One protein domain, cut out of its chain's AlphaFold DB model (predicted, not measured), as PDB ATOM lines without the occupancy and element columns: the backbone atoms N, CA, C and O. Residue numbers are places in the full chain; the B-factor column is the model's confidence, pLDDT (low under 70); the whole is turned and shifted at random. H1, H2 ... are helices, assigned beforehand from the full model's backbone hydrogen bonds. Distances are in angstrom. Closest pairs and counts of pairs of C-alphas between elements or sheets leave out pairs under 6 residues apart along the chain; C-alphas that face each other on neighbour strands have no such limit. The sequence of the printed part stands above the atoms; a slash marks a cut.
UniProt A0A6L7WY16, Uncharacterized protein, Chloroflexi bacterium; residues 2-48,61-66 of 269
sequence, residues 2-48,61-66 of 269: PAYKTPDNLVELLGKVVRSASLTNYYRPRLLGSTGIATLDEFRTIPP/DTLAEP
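AT A GLANCE: This is residues 2 to 48 and 61 to 66 of the 269 residues of an uncharacterized protein of Chloroflexi bacterium (UniProt A0A6L7WY16). The model has little regular structure: one helix, H1, makes its core, and a long loop folds back along H1 to a short helix, H2, beside its beginning. Residues 2 to 9 stick out as a free arm, and residues 61 to 66 lie near the far end of H1. The printed part has 53 residues with two named helices, H1 then H2, and no named strand; its class is all helix, with 19 residues in named elements. It is only just loose, close to compact, with a radius of gyration of the C-alphas of 12.2 A and spans of 37 by 26 by 17 A.

HOW THE PARTS SIT: H1, residues 10 to 23, and H2, residues 40 to 44, are close but not clearly touching; their closest C-alphas, of Val 11 and Leu 40, are 6.5 A apart. In H2 the O i to N i+4 pair is within hydrogen-bond range; in H1, 9 of 10 are.

IN THESE COORDINATES: H1 runs 20.5 A from C-alpha 10 at (38.748, 42.645, 14.063) to C-alpha 23. H2 runs 6.2 A, ending at C-alpha 44 at (29.488, 33.208, 12.511).

THE WHOLE: Residues 49 to 60 are not printed; C-alphas 48 and 61 are 17.4 A apart across this cut. The link from H1 to H2 is long, 16 residues. Residues 2 to 3 have pLDDT under 70.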
ATOM      1  N   PRO A   2      55.752  41.872   4.394       48.88
ATOM      2  CA  PRO A   2      54.623  42.424   5.118       48.88
ATOM      3  C   PRO A   2      53.702  41.241   5.411       48.88
ATOM      4  O   PRO A   2      53.402  40.428   4.540       48.88
ATOM      5  N   ALA A   3      53.380  41.048   6.678       59.44
ATOM      6  CA  ALA A   3      52.408  40.049   7.053       59.44
ATOM      7  C   ALA A   3      51.056  40.759   6.979       59.44
ATOM      8  O   ALA A   3      50.787  41.591   7.845       59.44
ATOM      9  N   TYR A   4      50.258  40.466   5.948       79.25
ATOM     10  CA  TYR A   4      48.842  40.841   5.878       79.25
ATOM     11  C   TYR A   4      48.128  40.122   7.023       79.25
ATOM     12  O   TYR A   4      47.707  38.970   6.905       79.25
ATOM     13  N   LYS A   5      48.169  40.740   8.203       86.12
ATOM     14  CA  LYS A   5      47.721  40.153   9.461       86.12
ATOM     15  C   LYS A   5      46.322  40.629   9.761       86.12
ATOM     16  O   LYS A   5      46.025  41.815   9.646       86.12
ATOM     17  N   THR A   6      45.518  39.696  10.247       89.88
ATOM     18  CA  THR A   6      44.235  39.998  10.861       89.88
ATOM     19  C   THR A   6      44.405  41.107  11.909       89.88
ATOM     20  O   THR A   6      45.254  40.961  12.793       89.88
ATOM     21  N   PRO A   7      43.636  42.209  11.849       92.62
ATOM     22  CA  PRO A   7      43.769  43.290  12.817       92.62
ATOM     23  C   PRO A   7      43.360  42.847  14.225       92.62
ATOM     24  O   PRO A   7      42.353  42.158  14.397       92.62
ATOM     25  N   ASP A   8      44.071  43.326  15.250       94.06
ATOM     26  CA  ASP A   8      43.764  43.008  16.654       94.06
ATOM     27  C   ASP A   8      42.339  43.442  17.060       94.06
ATOM     28  O   ASP A   8      41.706  42.831  17.921       94.06
ATOM     29  N   ASN A   9      41.800  44.483  16.416       95.94
ATOM     30  CA  ASN A   9      40.448  44.998  16.640       95.94
ATOM     31  C   ASN A   9      39.400  44.441  15.654       95.94
ATOM     32  O   ASN A   9      38.361  45.069  15.441       95.94
ATOM     33  N   LEU A  10      39.630  43.259  15.066       97.00
ATOM     34  CA  LEU A  10      38.748  42.645  14.063       97.00
ATOM     35  C   LEU A  10      37.257  42.657  14.450       97.00
ATOM     36  O   LEU A  10      36.414  43.018  13.632       97.00
ATOM     37  N   VAL A  11      36.911  42.285  15.689       97.81
ATOM     38  CA  VAL A  11      35.506  42.234  16.146       97.81
ATOM     39  C   VAL A  11      34.845  43.614  16.085       97.81
ATOM     40  O   VAL A  11      33.688  43.727  15.683       97.81
ATOM     41  N   GLU A  12      35.579  44.675  16.424       97.69
ATOM     42  CA  GLU A  12      35.090  46.052  16.318       97.69
ATOM     43  C   GLU A  12      34.830  46.429  14.851       97.69
ATOM     44  O   GLU A  12      33.777  46.984  14.522       97.69
ATOM     45  N   LEU A  13      35.770  46.096  13.958       97.69
ATOM     46  CA  LEU A  13      35.652  46.369  12.524       97.69
ATOM     47  C   LEU A  13      34.456  45.629  11.918       97.69
ATOM     48  O   LEU A  13      33.611  46.264  11.282       97.69
ATOM     49  N   LEU A  14      34.317  44.329  12.183       98.06
ATOM     50  CA  LEU A  14      33.170  43.528  11.756       98.06
ATOM     51  C   LEU A  14      31.856  44.050  12.349       98.06
ATOM     52  O   LEU A  14      30.866  44.167  11.630       98.06
ATOM     53  N   GLY A  15      31.843  44.461  13.620       97.62
ATOM     54  CA  GLY A  15      30.675  45.075  14.256       97.62
ATOM     55  C   GLY A  15      30.193  46.336  13.538       97.62
ATOM     56  O   GLY A  15      28.987  46.530  13.368       97.62
ATOM     57  N   LYS A  16      31.113  47.165  13.035       97.44
ATOM     58  CA  LYS A  16      30.772  48.317  12.188       97.44
ATOM     59  C   LYS A  16      30.239  47.887  10.803       97.44
ATOM     60  O   LYS A  16      29.324  48.545  10.300       97.44
ATOM     61  N   VAL A  17      30.731  46.784  10.210       97.44
ATOM     62  CA  VAL A  17      30.162  46.223   8.954       97.44
ATOM     63  C   VAL A  17      28.721  45.783   9.204       97.44
ATOM     64  O   VAL A  17      27.820  46.194   8.481       97.44
ATOM     65  N   VAL A  18      28.486  44.997  10.261       97.69
ATOM     66  CA  VAL A  18      27.162  44.462  10.625       97.69
ATOM     67  C   VAL A  18      26.170  45.590  10.891       97.69
ATOM     68  O   VAL A  18      25.041  45.553  10.401       97.69
ATOM     69  N   ARG A  19      26.599  46.637  11.604       97.19
ATOM     70  CA  ARG A  19      25.787  47.839  11.814       97.19
ATOM     71  C   ARG A  19      25.380  48.479  10.491       97.19
ATOM     72  O   ARG A  19      24.200  48.753  10.303       97.19
ATOM     73  N   SER A  20      26.324  48.668   9.574       97.31
ATOM     74  CA  SER A  20      26.045  49.247   8.252       97.31
ATOM     75  C   SER A  20      25.100  48.345   7.453       97.31
ATOM     76  O   SER A  20      24.094  48.804   6.919       97.31
ATOM     77  N   ALA A  21      25.337  47.031   7.465       97.31
ATOM     78  CA  ALA A  21      24.488  46.045   6.805       97.31
ATOM     79  C   ALA A  21      23.041  46.091   7.318       97.31
ATOM     80  O   ALA A  21      22.106  46.034   6.519       97.31
ATOM     81  N   SER A  22      22.829  46.294   8.622       96.62
ATOM     82  CA  SER A  22      21.486  46.425   9.211       96.62
ATOM     83  C   SER A  22      20.664  47.599   8.650       96.62
ATOM     84  O   SER A  22      19.430  47.591   8.723       96.62
ATOM     85  N   LEU A  23      21.324  48.586   8.034       96.06
ATOM     86  CA  LEU A  23      20.669  49.719   7.383       96.06
ATOM     87  C   LEU A  23      20.170  49.381   5.972       96.06
ATOM     88  O   LEU A  23      19.185  49.980   5.537       96.06
ATOM     89  N   THR A  24      20.767  48.395   5.302       96.19
ATOM     90  CA  THR A  24      20.401  47.976   3.939       96.19
ATOM     91  C   THR A  24      19.071  47.213   3.910       96.19
ATOM     92  O   THR A  24      18.755  46.464   4.839       96.19
ATOM     93  N   ASN A  25      18.296  47.325   2.825       94.75
ATOM     94  CA  ASN A  25      17.072  46.521   2.658       94.75
ATOM     95  C   ASN A  25      17.378  45.024   2.542       94.75
ATOM     96  O   ASN A  25      16.556  44.188   2.918       94.75
ATOM     97  N   TYR A  26      18.556  44.685   2.019       94.06
ATOM     98  CA  TYR A  26      18.975  43.311   1.811       94.06
ATOM     99  C   TYR A  26      19.323  42.600   3.127       94.06
ATOM    100  O   TYR A  26      18.780  41.530   3.407       94.06
ATOM    101  N   TYR A  27      20.195  43.162   3.966       95.38
ATOM    102  CA  TYR A  27      20.643  42.473   5.183       95.38
ATOM    103  C   TYR A  27      19.738  42.692   6.393       95.38
ATOM    104  O   TYR A  27      19.665  41.802   7.239       95.38
ATOM    105  N   ARG A  28      18.994  43.803   6.482       94.50
ATOM    106  CA  ARG A  28      18.090  44.069   7.616       94.50
ATOM    107  C   ARG A  28      17.184  42.884   7.999       94.50
ATOM    108  O   ARG A  28      17.180  42.531   9.178       94.50
ATOM    109  N   PRO A  29      16.449  42.227   7.075       92.38
ATOM    110  CA  PRO A  29      15.624  41.071   7.435       92.38
ATOM    111  C   PRO A  29      16.445  39.828   7.822       92.38
ATOM    112  O   PRO A  29      15.948  38.994   8.572       92.38
ATOM    113  N   ARG A  30      17.693  39.701   7.349       90.69
ATOM    114  CA  ARG A  30      18.588  38.565   7.645       90.69
ATOM    115  C   ARG A  30      19.252  38.664   9.015       90.69
ATOM    116  O   ARG A  30      19.588  37.644   9.601       90.69
ATOM    117  N   LEU A  31      19.429  39.883   9.519       92.19
ATOM    118  CA  LEU A  31      20.066  40.140  10.810       92.19
ATOM    119  C   LEU A  31      19.090  40.067  11.993       92.19
ATOM    120  O   LEU A  31      19.524  40.197  13.131       92.19
ATOM    121  N   LEU A  32      17.785  39.859  11.753       83.38
ATOM    122  CA  LEU A  32      16.749  39.692  12.789       83.38
ATOM    123  C   LEU A  32      16.763  40.788  13.878       83.38
ATOM    124  O   LEU A  32      16.483  40.529  15.046       83.38
ATOM    125  N   GLY A  33      17.098  42.025  13.500       79.81
ATOM    126  CA  GLY A  33      17.201  43.162  14.423       79.81
ATOM    127  C   GLY A  33      18.557  43.311  15.123       79.81
ATOM    128  O   GLY A  33      18.753  44.291  15.840       79.81
ATOM    129  N   SER A  34      19.510  42.404  14.890       85.31
ATOM    130  CA  SER A  34      20.894  42.591  15.322       85.31
ATOM    131  C   SER A  34      21.549  43.753  14.570       85.31
ATOM    132  O   SER A  34      21.419  43.891  13.354       85.31
ATOM    133  N   THR A  35      22.266  44.597  15.311       88.19
ATOM    134  CA  THR A  35      22.977  45.780  14.788       88.19
ATOM    135  C   THR A  35      24.473  45.752  15.105       88.19
ATOM    136  O   THR A  35      25.172  46.746  14.906       88.19
ATOM    137  N   GLY A  36      24.980  44.626  15.608       91.44
ATOM    138  CA  GLY A  36      26.377  44.464  15.983       91.44
ATOM    139  C   GLY A  36      26.691  43.053  16.463       91.44
ATOM    140  O   GLY A  36      25.823  42.186  16.495       91.44
ATOM    141  N   ILE A  37      27.953  42.853  16.827       95.94
ATOM    142  CA  ILE A  37      28.496  41.613  17.385       95.94
ATOM    143  C   ILE A  37      29.423  41.968  18.554       95.94
ATOM    144  O   ILE A  37      30.018  43.048  18.562       95.94
ATOM    145  N   ALA A  38      29.564  41.062  19.514       95.19
ATOM    146  CA  ALA A  38      30.540  41.130  20.599       95.19
ATOM    147  C   ALA A  38      31.654  40.081  20.456       95.19
ATOM    148  O   ALA A  38      32.708  40.216  21.075       95.19
ATOM    149  N   THR A  39      31.444  39.043  19.639       96.94
ATOM    150  CA  THR A  39      32.409  37.957  19.415       96.94
ATOM    151  C   THR A  39      32.409  37.486  17.957       96.94
ATOM    152  O   THR A  39      31.460  37.728  17.207       96.94
ATOM    153  N   LEU A  40      33.465  36.771  17.549       96.62
ATOM    154  CA  LEU A  40      33.496  36.102  16.241       96.62
ATOM    155  C   LEU A  40      32.477  34.963  16.146       96.62
ATOM    156  O   LEU A  40      31.971  34.691  15.062       96.62
ATOM    157  N   ASP A  41      32.138  34.316  17.259       95.88
ATOM    158  CA  ASP A  41      31.135  33.249  17.256       95.88
ATOM    159  C   ASP A  41      29.738  33.802  16.982       95.88
ATOM    160  O   ASP A  41      29.008  33.231  16.176       95.88
ATOM    161  N   GLU A  42      29.397  34.963  17.548       95.00
ATOM    162  CA  GLU A  42      28.172  35.685  17.185       95.00
ATOM    163  C   GLU A  42      28.156  36.054  15.700       95.00
ATOM    164  O   GLU A  42      27.154  35.827  15.022       95.00
ATOM    165  N   PHE A  43      29.271  36.558  15.164       96.06
ATOM    166  CA  PHE A  43      29.383  36.866  13.738       96.06
ATOM    167  C   PHE A  43      29.120  35.640  12.855       96.06
ATOM    168  O   PHE A  43      28.364  35.721  11.886       96.06
ATOM    169  N   ARG A  44      29.664  34.479  13.231       94.94
ATOM    170  CA  ARG A  44      29.488  33.208  12.511       94.94
ATOM    171  C   ARG A  44      28.051  32.687  12.503       94.94
ATOM    172  O   ARG A  44      27.740  31.821  11.684       94.94
ATOM    173  N   THR A  45      27.170  33.203  13.361       93.19
ATOM    174  CA  THR A  45      25.736  32.863  13.323       93.19
ATOM    175  C   THR A  45      24.981  33.554  12.186       93.19
ATOM    176  O   THR A  45      23.912  33.082  11.797       93.19
ATOM    177  N   ILE A  46      25.526  34.640  11.616       94.06
ATOM    178  CA  ILE A  46      24.921  35.340  10.477       94.06
ATOM    179  C   ILE A  46      24.925  34.390   9.275       94.06
ATOM    180  O   ILE A  46      25.994  33.901   8.923       94.06
ATOM    181  N   PRO A  47      23.788  34.112   8.615       92.94
ATOM    182  CA  PRO A  47      23.768  33.197   7.480       92.94
ATOM    183  C   PRO A  47      24.732  33.636   6.365       92.94
ATOM    184  O   PRO A  47      24.768  34.829   6.050       92.94
ATOM    185  N   PRO A  48      25.485  32.706   5.747       95.75
ATOM    186  CA  PRO A  48      26.309  33.023   4.589       95.75
ATOM    187  C   PRO A  48      25.483  33.613   3.445       95.75
ATOM    188  O   PRO A  48      24.338  33.214   3.213       95.75
ATOM    189  N   ASP A  61      19.206  48.376  -2.729       94.50
ATOM    190  CA  ASP A  61      18.893  47.450  -1.642       94.50
ATOM    191  C   ASP A  61      20.148  46.989  -0.891       94.50
ATOM    192  O   ASP A  61      20.025  46.458   0.214       94.50
ATOM    193  N   THR A  62      21.337  47.214  -1.462       94.44
ATOM    194  CA  THR A  62      22.643  46.866  -0.882       94.44
ATOM    195  C   THR A  62      23.389  48.071  -0.302       94.44
ATOM    196  O   THR A  62      24.389  47.878   0.382       94.44
ATOM    197  N   LEU A  63      22.890  49.299  -0.497       96.44
ATOM    198  CA  LEU A  63      23.482  50.521   0.060       96.44
ATOM    199  C   LEU A  63      23.017  50.807   1.487       96.44
ATOM    200  O   LEU A  63      21.818  50.841   1.770       96.44
ATOM    201  N   ALA A  64      23.974  51.073   2.372       96.75
ATOM    202  CA  ALA A  64      23.715  51.581   3.716       96.75
ATOM    203  C   ALA A  64      23.726  53.116   3.739       96.75
ATOM    204  O   ALA A  64      22.889  53.732   4.397       96.75
ATOM    205  N   GLU A  65      24.640  53.730   2.978       93.38
ATOM    206  CA  GLU A  65      24.850  55.180   2.943       93.38
ATOM    207  C   GLU A  65      24.949  55.701   1.494       93.38
ATOM    208  O   GLU A  65      26.038  56.010   1.014       93.38
ATOM    209  N   PRO A  66      23.822  55.845   0.765       94.25
ATOM    210  CA  PRO A  66      23.847  56.266  -0.641       94.25
ATOM    211  C   PRO A  66      24.524  57.621  -0.891       94.25
ATOM    212  O   PRO A  66      25.095  57.833  -1.954       94.25
TER     213      PRO A  66